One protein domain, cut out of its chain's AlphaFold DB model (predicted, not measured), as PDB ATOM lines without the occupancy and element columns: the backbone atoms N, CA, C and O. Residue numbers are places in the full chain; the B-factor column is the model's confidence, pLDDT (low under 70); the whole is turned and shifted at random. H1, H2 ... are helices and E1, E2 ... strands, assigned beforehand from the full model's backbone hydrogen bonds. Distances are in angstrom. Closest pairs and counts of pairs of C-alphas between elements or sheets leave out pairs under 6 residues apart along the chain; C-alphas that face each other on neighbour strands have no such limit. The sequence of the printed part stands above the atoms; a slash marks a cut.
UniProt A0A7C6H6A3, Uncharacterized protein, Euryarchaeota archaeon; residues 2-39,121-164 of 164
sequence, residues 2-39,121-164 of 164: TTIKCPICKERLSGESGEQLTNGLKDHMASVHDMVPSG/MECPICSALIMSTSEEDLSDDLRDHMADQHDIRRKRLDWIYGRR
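This is residues 2 to 39 and 121 to 164 of the 164 residues of an uncharacterized protein of Euryarchaeota archaeon (UniProt A0A7C6H6A3). Look first for a small hairpin of two strands, E1 and E2, which bridges two long helices: H1 on the side of E2 and H2 on the side of E1. The short strand E3 leads into H2 from a loop whose start, residues 121 to 122, pairs antiparallel with residues 129 to 130; at the other end of H2 the chain turns off into the shorter H3. The printed part has 82 residues, with three named helices and three named strands in the order E1 E2 H1 E3 H2 H3; the class is mixed, helices and strands. It is compact, with a radius of gyration of the C-alphas of 11.8 A, yet elongated, spanning 34 by 22 by 20 A.

Start at the hairpin of E1, residues 2 to 5, and E2, residues 12 to 15, antiparallel at 151 degrees; N 4 and O 13 are 2.8 A apart, within hydrogen-bond range. From E2 look to H1, residues 18 to 33: the closest C-alphas are those of Gly 15 and Leu 21, 4.9 A. From E1 look to H2, residues 135 to 149: the closest C-alphas are those of Ile 4 and Ser 139, 5.2 A. H1 and H2 are apart. E3, residues 129 to 131, pairs with no named strand; its closest C-alpha to H2 is Met 131, 6.5 A from that of Leu 138. H3, residues 152 to 160, is close to H2 but not clearly touching, about perpendicular at 74 degrees, with the C-alphas of Ala 147 and Arg 153 closest at 5.7 A. In H1, H2 and H3 every O i to N i+4 pair is within hydrogen-bond range.

Find C-alpha 2 at (67.667, 126.437, -27.431), where E1 begins its 10.6 A; E2 measures 10.2 A and E3 6.5 A. H1 runs 21.0 A from C-alpha 18 at (74.674, 128.143, -23.805), and H2 runs 20.6 A. H3, 12.3 A long, ends at C-alpha 160, (61.502, 108.886, -8.774).

The C-alphas farthest apart are those of Thr 133 and Arg 163, 35.3 A. Residues 40 to 120 are not printed, and C-alphas 39 and 121 are 16.2 A apart across this cut. Of the links printed whole, E1 to E2 is short and the others are tight. The mean pLDDT of the printed part is 82.7; look for values under 70 at residues 35 to 39 and 163 to 164.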
ATOM      1  N   THR A   2      67.322 127.845 -27.611       79.25
ATOM      2  CA  THR A   2      67.667 126.437 -27.431       79.25
ATOM      3  C   THR A   2      67.006 125.897 -26.171       79.25
ATOM      4  O   THR A   2      66.835 126.620 -25.185       79.25
ATOM      5  N   THR A   3      66.579 124.636 -26.199       86.38
ATOM      6  CA  THR A   3      65.916 123.982 -25.069       86.38
ATOM      7  C   THR A   3      66.665 122.731 -24.632       86.38
ATOM      8  O   THR A   3      67.070 121.917 -25.453       86.38
ATOM      9  N   ILE A   4      66.835 122.549 -23.324       87.50
ATOM     10  CA  ILE A   4      67.468 121.358 -22.748       87.50
ATOM     11  C   ILE A   4      66.553 120.703 -21.723       87.50
ATOM     12  O   ILE A   4      65.738 121.363 -21.078       87.50
ATOM     13  N   LYS A   5      66.681 119.389 -21.544       89.19
ATOM     14  CA  LYS A   5      65.961 118.657 -20.493       89.19
ATOM     15  C   LYS A   5      66.852 118.481 -19.270       89.19
ATOM     16  O   LYS A   5      67.963 117.969 -19.385       89.19
ATOM     17  N   CYS A   6      66.332 118.799 -18.086       86.94
ATOM     18  CA  CYS A   6      66.981 118.454 -16.828       86.94
ATOM     19  C   CYS A   6      67.186 116.927 -16.756       86.94
ATOM     20  O   CYS A   6      66.237 116.157 -16.950       86.94
ATOM     21  N   PRO A   7      68.397 116.446 -16.444       83.44
ATOM     22  CA  PRO A   7      68.702 115.020 -16.497       83.44
ATOM     23  C   PRO A   7      68.100 114.213 -15.332       83.44
ATOM     24  O   PRO A   7      68.147 112.982 -15.356       83.44
ATOM     25  N   ILE A   8      67.488 114.878 -14.343       82.38
ATOM     26  CA  ILE A   8      66.896 114.255 -13.149       82.38
ATOM     27  C   ILE A   8      65.368 114.256 -13.221       82.38
ATOM     28  O   ILE A   8      64.762 113.184 -13.221       82.38
ATOM     29  N   CYS A   9      64.738 115.429 -13.338       84.50
ATOM     30  CA  CYS A   9      63.277 115.561 -13.388       84.50
ATOM     31  C   CYS A   9      62.693 115.610 -14.811       84.50
ATOM     32  O   CYS A   9      61.476 115.523 -14.961       84.50
ATOM     33  N   LYS A  10      63.533 115.707 -15.854       84.38
ATOM     34  CA  LYS A  10      63.137 115.881 -17.268       84.38
ATOM     35  C   LYS A  10      62.373 117.174 -17.575       84.38
ATOM     36  O   LYS A  10      61.786 117.281 -18.653       84.38
ATOM     37  N   GLU A  11      62.392 118.150 -16.671       86.31
ATOM     38  CA  GLU A  11      61.849 119.485 -16.925       86.31
ATOM     39  C   GLU A  11      62.609 120.166 -18.069       86.31
ATOM     40  O   GLU A  11      63.822 119.997 -18.200       86.31
ATOM     41  N   ARG A  12      61.890 120.888 -18.933       87.88
ATOM     42  CA  ARG A  12      62.481 121.587 -20.079       87.88
ATOM     43  C   ARG A  12      62.879 122.996 -19.660       87.88
ATOM     44  O   ARG A  12      62.028 123.763 -19.226       87.88
ATOM     45  N   LEU A  13      64.151 123.321 -19.837       87.31
ATOM     46  CA  LEU A  13      64.717 124.643 -19.616       87.31
ATOM     47  C   LEU A  13      65.034 125.275 -20.969       87.31
ATOM     48  O   LEU A  13      65.519 124.595 -21.871       87.31
ATOM     49  N   SER A  14      64.753 126.566 -21.100       86.56
ATOM     50  CA  SER A  14      64.937 127.328 -22.336       86.56
ATOM     51  C   SER A  14      65.965 128.429 -22.108       86.56
ATOM     52  O   SER A  14      65.945 129.069 -21.059       86.56
ATOM     53  N   GLY A  15      66.825 128.684 -23.090       84.12
ATOM     54  CA  GLY A  15      67.816 129.757 -23.041       84.12
ATOM     55  C   GLY A  15      68.120 130.307 -24.430       84.12
ATOM     56  O   GLY A  15      67.883 129.656 -25.450       84.12
ATOM     57  N   GLU A  16      68.605 131.544 -24.489       82.38
ATOM     58  CA  GLU A  16      69.020 132.161 -25.754       82.38
ATOM     59  C   GLU A  16      70.467 131.800 -26.112       82.38
ATOM     60  O   GLU A  16      70.796 131.717 -27.293       82.38
ATOM     61  N   SER A  17      71.297 131.520 -25.102       83.19
ATOM     62  CA  SER A  17      72.703 131.132 -25.232       83.19
ATOM     63  C   SER A  17      73.071 129.970 -24.296       83.19
ATOM     64  O   SER A  17      72.381 129.698 -23.308       83.19
ATOM     65  N   GLY A  18      74.176 129.279 -24.598       81.19
ATOM     66  CA  GLY A  18      74.674 128.143 -23.805       81.19
ATOM     67  C   GLY A  18      74.966 128.489 -22.342       81.19
ATOM     68  O   GLY A  18      74.638 127.728 -21.441       81.19
ATOM     69  N   GLU A  19      75.493 129.684 -22.091       84.19
ATOM     70  CA  GLU A  19      75.718 130.244 -20.749       84.19
ATOM     71  C   GLU A  19      74.407 130.479 -19.973       84.19
ATOM     72  O   GLU A  19      74.323 130.148 -18.789       84.19
ATOM     73  N   GLN A  20      73.355 130.996 -20.626       85.69
ATOM     74  CA  GLN A  20      72.041 131.173 -20.001       85.69
ATOM     75  C   GLN A  20      71.417 129.817 -19.665       85.69
ATOM     76  O   GLN A  20      70.873 129.651 -18.574       85.69
ATOM     77  N   LEU A  21      71.544 128.836 -20.565       86.50
ATOM     78  CA  LEU A  21      71.117 127.458 -20.324       86.50
ATOM     79  C   LEU A  21      71.848 126.837 -19.134       86.50
ATOM     80  O   LEU A  21      71.210 126.256 -18.256       86.50
ATOM     81  N   THR A  22      73.171 126.985 -19.071       86.69
ATOM     82  CA  THR A  22      73.976 126.490 -17.953       86.69
ATOM     83  C   THR A  22      73.559 127.148 -16.642       86.69
ATOM     84  O   THR A  22      73.382 126.449 -15.647       86.69
ATOM     85  N   ASN A  23      73.363 128.468 -16.615       86.88
ATOM     86  CA  ASN A  23      72.944 129.176 -15.405       86.88
ATOM     87  C   ASN A  23      71.524 128.790 -14.968       86.88
ATOM     88  O   ASN A  23      71.309 128.529 -13.786       86.88
ATOM     89  N   GLY A  24      70.583 128.666 -15.906       87.06
ATOM     90  CA  GLY A  24      69.226 128.193 -15.623       87.06
ATOM     91  C   GLY A  24      69.207 126.756 -15.100       87.06
ATOM     92  O   GLY A  24      68.480 126.446 -14.158       87.06
ATOM     93  N   LEU A  25      70.055 125.877 -15.645       87.00
ATOM     94  CA  LEU A  25      70.201 124.514 -15.141       87.00
ATOM     95  C   LEU A  25      70.840 124.479 -13.749       87.00
ATOM     96  O   LEU A  25      70.379 123.715 -12.904       87.00
ATOM     97  N   LYS A  26      71.862 125.306 -13.486       86.38
ATOM     98  CA  LYS A  26      72.473 125.442 -12.151       86.38
ATOM     99  C   LYS A  26      71.432 125.851 -11.112       86.38
ATOM    100  O   LYS A  26      71.339 125.211 -10.067       86.38
ATOM    101  N   ASP A  27      70.638 126.871 -11.419       87.50
ATOM    102  CA  ASP A  27      69.596 127.376 -10.525       87.50
ATOM    103  C   ASP A  27      68.482 126.343 -10.297       87.50
ATOM    104  O   ASP A  27      68.098 126.067  -9.160       87.50
ATOM    105  N   HIS A  28      68.033 125.669 -11.360       89.19
ATOM    106  CA  HIS A  28      67.065 124.578 -11.263       89.19
ATOM    107  C   HIS A  28      67.591 123.415 -10.403       89.19
ATOM    108  O   HIS A  28      66.878 122.882  -9.555       89.19
ATOM    109  N   MET A  29      68.853 123.019 -10.577       84.06
ATOM    110  CA  MET A  29      69.462 121.950  -9.783       84.06
ATOM    111  C   MET A  29      69.598 122.326  -8.302       84.06
ATOM    112  O   MET A  29      69.352 121.475  -7.447       84.06
ATOM    113  N   ALA A  30      69.935 123.578  -7.995       84.00
ATOM    114  CA  ALA A  30      70.022 124.062  -6.621       84.00
ATOM    115  C   ALA A  30      68.639 124.168  -5.960       84.00
ATOM    116  O   ALA A  30      68.459 123.719  -4.834       84.00
ATOM    117  N   SER A  31      67.642 124.704  -6.663       85.38
ATOM    118  CA  SER A  31      66.304 124.947  -6.107       85.38
ATOM    119  C   SER A  31      65.424 123.693  -6.033       85.38
ATOM    120  O   SER A  31      64.740 123.473  -5.034       85.38
ATOM    121  N   VAL A  32      65.430 122.855  -7.074       84.88
ATOM    122  CA  VAL A  32      64.536 121.686  -7.185       84.88
ATOM    123  C   VAL A  32      65.172 120.428  -6.607       84.88
ATOM    124  O   VAL A  32      64.477 119.601  -6.009       84.88
ATOM    125  N   HIS A  33      66.484 120.277  -6.776       81.12
ATOM    126  CA  HIS A  33      67.208 119.064  -6.401       81.12
ATOM    127  C   HIS A  33      68.154 119.240  -5.207       81.12
ATOM    128  O   HIS A  33      68.841 118.277  -4.872       81.12
ATOM    129  N   ASP A  34      68.186 120.424  -4.579       75.75
ATOM    130  CA  ASP A  34      69.107 120.778  -3.481       75.75
ATOM    131  C   ASP A  34      70.555 120.363  -3.785       75.75
ATOM    132  O   ASP A  34      71.301 119.814  -2.973       75.75
ATOM    133  N   MET A  35      70.938 120.533  -5.051       68.56
ATOM    134  CA  MET A  35      72.279 120.248  -5.514       68.56
ATOM    135  C   MET A  35      72.997 121.555  -5.707       68.56
ATOM    136  O   MET A  35      72.838 122.222  -6.725       68.56
ATOM    137  N   VAL A  36      73.841 121.878  -4.738       61.53
ATOM    138  CA  VAL A  36      74.872 122.880  -4.947       61.53
ATOM    139  C   VAL A  36      75.822 122.303  -6.001       61.53
ATOM    140  O   VAL A  36      76.442 121.266  -5.741       61.53
ATOM    141  N   PRO A  37      75.924 122.895  -7.208       57.97
ATOM    142  CA  PRO A  37      77.008 122.542  -8.107       57.97
ATOM    143  C   PRO A  37      78.300 122.771  -7.333       57.97
ATOM    144  O   PRO A  37      78.476 123.834  -6.736       57.97
ATOM    145  N   SER A  38      79.175 121.772  -7.302       52.81
ATOM    146  CA  SER A  38      80.450 121.779  -6.579       52.81
ATOM    147  C   SER A  38      81.458 122.778  -7.180       52.81
ATOM    148  O   SER A  38      82.597 122.434  -7.457       52.81
ATOM    149  N   GLY A  39      81.036 124.017  -7.439       49.25
ATOM    150  CA  GLY A  39      81.861 125.169  -7.781       49.25
ATOM    151  C   GLY A  39      82.226 126.013  -6.558       49.25
ATOM    152  O   GLY A  39      83.112 126.855  -6.652       49.25
ATOM    153  N   MET A 121      76.638 123.850 -24.402       86.75
ATOM    154  CA  MET A 121      76.425 124.214 -23.006       86.75
ATOM    155  C   MET A 121      77.548 123.688 -22.118       86.75
ATOM    156  O   MET A 121      78.216 122.709 -22.445       86.75
ATOM    157  N   GLU A 122      77.728 124.310 -20.961       89.12
ATOM    158  CA  GLU A 122      78.682 123.849 -19.956       89.12
ATOM    159  C   GLU A 122      77.987 122.995 -18.895       89.12
ATOM    160  O   GLU A 122      76.898 123.330 -18.407       89.12
ATOM    161  N   CYS A 123      78.646 121.913 -18.487       85.50
ATOM    162  CA  CYS A 123      78.219 121.099 -17.360       85.50
ATOM    163  C   CYS A 123      78.302 121.911 -16.052       85.50
ATOM    164  O   CYS A 123      79.354 122.472 -15.734       85.50
ATOM    165  N   PRO A 124      77.242 121.938 -15.228       81.25
ATOM    166  CA  PRO A 124      77.218 122.737 -14.008       81.25
ATOM    167  C   PRO A 124      78.173 122.246 -12.912       81.25
ATOM    168  O   PRO A 124      78.479 123.018 -12.008       81.25
ATOM    169  N   ILE A 125      78.639 120.994 -12.977       81.19
ATOM    170  CA  ILE A 125      79.463 120.366 -11.932       81.19
ATOM    171  C   ILE A 125      80.958 120.446 -12.268       81.19
ATOM    172  O   ILE A 125      81.755 120.795 -11.405       81.19
ATOM    173  N   CYS A 126      81.343 120.135 -13.508       83.31
ATOM    174  CA  CYS A 126      82.749 120.084 -13.926       83.31
ATOM    175  C   CYS A 126      83.134 121.125 -14.981       83.31
ATOM    176  O   CYS A 126      84.272 121.108 -15.449       83.31
ATOM    177  N   SER A 127      82.214 122.010 -15.383       83.88
ATOM    178  CA  SER A 127      82.420 123.000 -16.455       83.88
ATOM    179  C   SER A 127      82.873 122.405 -17.798       83.88
ATOM    180  O   SER A 127      83.402 123.117 -18.644       83.88
ATOM    181  N   ALA A 128      82.667 121.102 -18.022       86.12
ATOM    182  CA  ALA A 128      82.937 120.486 -19.314       86.12
ATOM    183  C   ALA A 128      82.006 121.076 -20.380       86.12
ATOM    184  O   ALA A 128      80.791 121.131 -20.174       86.12
ATOM    185  N   LEU A 129      82.578 121.498 -21.507       89.38
ATOM    186  CA  LEU A 129      81.821 121.976 -22.658       89.38
ATOM    187  C   LEU A 129      81.244 120.778 -23.416       89.38
ATOM    188  O   LEU A 129      81.983 119.896 -23.851       89.38
ATOM    189  N   ILE A 130      79.926 120.761 -23.572       88.75
ATOM    190  CA  ILE A 130      79.181 119.752 -24.320       88.75
ATOM    191  C   ILE A 130      78.603 120.443 -25.545       88.75
ATOM    192  O   ILE A 130      77.959 121.487 -25.432       88.75
ATOM    193  N   MET A 131      78.871 119.877 -26.714       89.38
ATOM    194  CA  MET A 131      78.428 120.393 -28.002       89.38
ATOM    195  C   MET A 131      77.771 119.258 -28.765       89.38
ATOM    196  O   MET A 131      78.319 118.157 -28.798       89.38
ATOM    197  N   SER A 132      76.645 119.534 -29.405       85.69
ATOM    198  CA  SER A 132      75.959 118.549 -30.234       85.69
ATOM    199  C   SER A 132      75.394 119.201 -31.495       85.69
ATOM    200  O   SER A 132      75.428 120.419 -31.670       85.69
ATOM    201  N   THR A 133      74.861 118.375 -32.393       85.56
ATOM    202  CA  THR A 133      74.230 118.826 -33.639       85.56
ATOM    203  C   THR A 133      72.777 119.264 -33.469       85.56
ATOM    204  O   THR A 133      72.233 119.908 -34.361       85.56
ATOM    205  N   SER A 134      72.130 118.916 -32.352       85.31
ATOM    206  CA  SER A 134      70.734 119.262 -32.078       85.31
ATOM    207  C   SER A 134      70.462 119.432 -30.582       85.31
ATOM    208  O   SER A 134      71.140 118.864 -29.733       85.31
ATOM    209  N   GLU A 135      69.423 120.184 -30.232       84.88
ATOM    210  CA  GLU A 135      69.005 120.387 -28.835       84.88
ATOM    211  C   GLU A 135      68.627 119.083 -28.106       84.88
ATOM    212  O   GLU A 135      68.817 118.945 -26.891       84.88
ATOM    213  N   GLU A 136      68.079 118.113 -28.845       86.62
ATOM    214  CA  GLU A 136      67.706 116.807 -28.304       86.62
ATOM    215  C   GLU A 136      68.947 115.971 -28.006       86.62
ATOM    216  O   GLU A 136      69.067 115.469 -26.887       86.62
ATOM    217  N   ASP A 137      69.899 115.936 -28.942       88.62
ATOM    218  CA  ASP A 137      71.198 115.292 -28.737       88.62
ATOM    219  C   ASP A 137      71.958 115.977 -27.598       88.62
ATOM    220  O   ASP A 137      72.510 115.302 -26.743       88.62
ATOM    221  N   LEU A 138      71.890 117.312 -27.487       88.25
ATOM    222  CA  LEU A 138      72.555 118.054 -26.407       88.25
ATOM    223  C   LEU A 138      72.027 117.627 -25.034       88.25
ATOM    224  O   LEU A 138      72.774 117.489 -24.067       88.25
ATOM    225  N   SER A 139      70.712 117.423 -24.951       88.25
ATOM    226  CA  SER A 139      70.043 116.969 -23.733       88.25
ATOM    227  C   SER A 139      70.397 115.529 -23.368       88.25
ATOM    228  O   SER A 139      70.365 115.172 -22.186       88.25
ATOM    229  N   ASP A 140      70.647 114.687 -24.366       89.25
ATOM    230  CA  ASP A 140      71.006 113.286 -24.178       89.25
ATOM    231  C   ASP A 140      72.501 113.156 -23.840       89.25
ATOM    232  O   ASP A 140      72.822 112.553 -22.817       89.25
ATOM    233  N   ASP A 141      73.380 113.866 -24.549       90.19
ATOM    234  CA  ASP A 141      74.818 113.961 -24.277       90.19
ATOM    235  C   ASP A 141      75.099 114.521 -22.877       90.19
ATOM    236  O   ASP A 141      75.910 113.976 -22.126       90.19
ATOM    237  N   LEU A 142      74.386 115.580 -22.470       88.56
ATOM    238  CA  LEU A 142      74.466 116.107 -21.105       88.56
ATOM    239  C   LEU A 142      74.055 115.056 -20.073       88.56
ATOM    240  O   LEU A 142      74.687 114.926 -19.021       88.56
ATOM    241  N   ARG A 143      72.973 114.318 -20.341       87.50
ATOM    242  CA  ARG A 143      72.467 113.299 -19.418       87.50
ATOM    243  C   ARG A 143      73.468 112.167 -19.255       87.50
ATOM    244  O   ARG A 143      73.689 111.742 -18.122       87.50
ATOM    245  N   ASP A 144      74.056 111.707 -20.349       88.75
ATOM    246  CA  ASP A 144      75.027 110.618 -20.350       88.75
ATOM    247  C   ASP A 144      76.330 111.062 -19.682       88.75
ATOM    248  O   ASP A 144      76.798 110.398 -18.756       88.75
ATOM    249  N   HIS A 145      76.821 112.264 -20.003       91.38
ATOM    250  CA  HIS A 145      77.957 112.874 -19.314       91.38
ATOM    251  C   HIS A 145      77.744 112.928 -17.795       91.38
ATOM    252  O   HIS A 145      78.592 112.483 -17.025       91.38
ATOM    253  N   MET A 146      76.603 113.445 -17.335       87.00
ATOM    254  CA  MET A 146      76.327 113.550 -15.901       87.00
ATOM    255  C   MET A 146      76.117 112.181 -15.249       87.00
ATOM    256  O   MET A 146      76.454 111.997 -14.079       87.00
ATOM    257  N   ALA A 147      75.566 111.209 -15.975       85.38
ATOM    258  CA  ALA A 147      75.391 109.853 -15.473       85.38
ATOM    259  C   ALA A 147      76.731 109.137 -15.273       85.38
ATOM    260  O   ALA A 147      76.885 108.441 -14.272       85.38
ATOM    261  N   ASP A 148      77.680 109.338 -16.183       86.38
ATOM    262  CA  ASP A 148      78.964 108.642 -16.165       86.38
ATOM    263  C   ASP A 148      80.017 109.367 -15.312       86.38
ATOM    264  O   ASP A 148      80.791 108.718 -14.614       86.38
ATOM    265  N   GLN A 149      80.039 110.705 -15.325       85.19
ATOM    266  CA  GLN A 149      81.038 111.510 -14.604       85.19
ATOM    267  C   GLN A 149      80.584 111.952 -13.208       85.19
ATOM    268  O   GLN A 149      81.419 112.237 -12.347       85.19
ATOM    269  N   HIS A 150      79.273 112.038 -12.965       83.81
ATOM    270  CA  HIS A 150      78.717 112.604 -11.727       83.81
ATOM    271  C   HIS A 150      77.710 111.688 -11.020       83.81
ATOM    272  O   HIS A 150      77.061 112.124 -10.069       83.81
ATOM    273  N   ASP A 151      77.577 110.437 -11.473       80.00
ATOM    274  CA  ASP A 151      76.713 109.388 -10.910       80.00
ATOM    275  C   ASP A 151      75.300 109.877 -10.525       80.00
ATOM    276  O   ASP A 151      74.708 109.513  -9.503       80.00
ATOM    277  N   ILE A 152      74.703 110.727 -11.372       81.31
ATOM    278  CA  ILE A 152      73.363 111.282 -11.115       81.31
ATOM    279  C   ILE A 152      72.258 110.216 -11.142       81.31
ATOM    280  O   ILE A 152      71.117 110.493 -10.764       81.31
ATOM    281  N   ARG A 153      72.570 108.994 -11.605       79.06
ATOM    282  CA  ARG A 153      71.619 107.879 -11.729       79.06
ATOM    283  C   ARG A 153      70.974 107.566 -10.389       79.06
ATOM    284  O   ARG A 153      69.757 107.397 -10.329       79.06
ATOM    285  N   ARG A 154      71.765 107.553  -9.314       79.62
ATOM    286  CA  ARG A 154      71.265 107.294  -7.963       79.62
ATOM    287  C   ARG A 154      70.289 108.373  -7.499       79.62
ATOM    288  O   ARG A 154      69.171 108.042  -7.122       79.62
ATOM    289  N   LYS A 155      70.652 109.650  -7.646       76.56
ATOM    290  CA  LYS A 155      69.774 110.779  -7.284       76.56
ATOM    291  C   LYS A 155      68.479 110.799  -8.087       76.56
ATOM    292  O   LYS A 155      67.416 111.092  -7.552       76.56
ATOM    293  N   ARG A 156      68.543 110.449  -9.373       79.69
ATOM    294  CA  ARG A 156      67.348 110.313 -10.208       79.69
ATOM    295  C   ARG A 156      66.433 109.194  -9.720       79.69
ATOM    296  O   ARG A 156      65.219 109.375  -9.726       79.69
ATOM    297  N   LEU A 157      66.986 108.054  -9.312       81.56
ATOM    298  CA  LEU A 157      66.194 106.976  -8.722       81.56
ATOM    299  C   LEU A 157      65.559 107.431  -7.406       81.56
ATOM    300  O   LEU A 157      64.351 107.279  -7.252       81.56
ATOM    301  N   ASP A 158      66.331 108.045  -6.511       82.56
ATOM    302  CA  ASP A 158      65.827 108.571  -5.238       82.56
ATOM    303  C   ASP A 158      64.673 109.569  -5.465       82.56
ATOM    304  O   ASP A 158      63.603 109.416  -4.871       82.56
ATOM    305  N   TRP A 159      64.809 110.475  -6.441       77.88
ATOM    306  CA  TRP A 159      63.746 111.395  -6.860       77.88
ATOM    307  C   TRP A 159      62.486 110.681  -7.373       77.88
ATOM    308  O   TRP A 159      61.378 111.014  -6.956       77.88
ATOM    309  N   ILE A 160      62.632 109.677  -8.248       80.19
ATOM    310  CA  ILE A 160      61.502 108.886  -8.774       80.19
ATOM    311  C   ILE A 160      60.773 108.144  -7.646       80.19
ATOM    312  O   ILE A 160      59.548 108.034  -7.673       80.19
ATOM    313  N   TYR A 161      61.507 107.657  -6.646       84.19
ATOM    314  CA  TYR A 161      60.946 106.962  -5.488       84.19
ATOM    315  C   TYR A 161      60.495 107.904  -4.357       84.19
ATOM    316  O   TYR A 161      60.084 107.419  -3.302       84.19
ATOM    317  N   GLY A 162      60.555 109.228  -4.550       75.50
ATOM    318  CA  GLY A 162      60.145 110.219  -3.550       75.50
ATOM    319  C   GLY A 162      61.036 110.265  -2.304       75.50
ATOM    320  O   GLY A 162      60.618 110.779  -1.268       75.50
ATOM    321  N   ARG A 163      62.250 109.715  -2.384       67.19
ATOM    322  CA  ARG A 163      63.269 109.773  -1.335       67.19
ATOM    323  C   ARG A 163      64.077 111.056  -1.575       67.19
ATOM    324  O   ARG A 163      64.834 111.118  -2.537       67.19
ATOM    325  N   ARG A 164      63.836 112.102  -0.780       58.41
ATOM    326  CA  ARG A 164      64.687 113.305  -0.740       58.41
ATOM    327  C   ARG A 164      65.748 113.148   0.332       58.41
ATOM    328  O   ARG A 164      65.392 112.604   1.402       58.41
TER     329      ARG A 164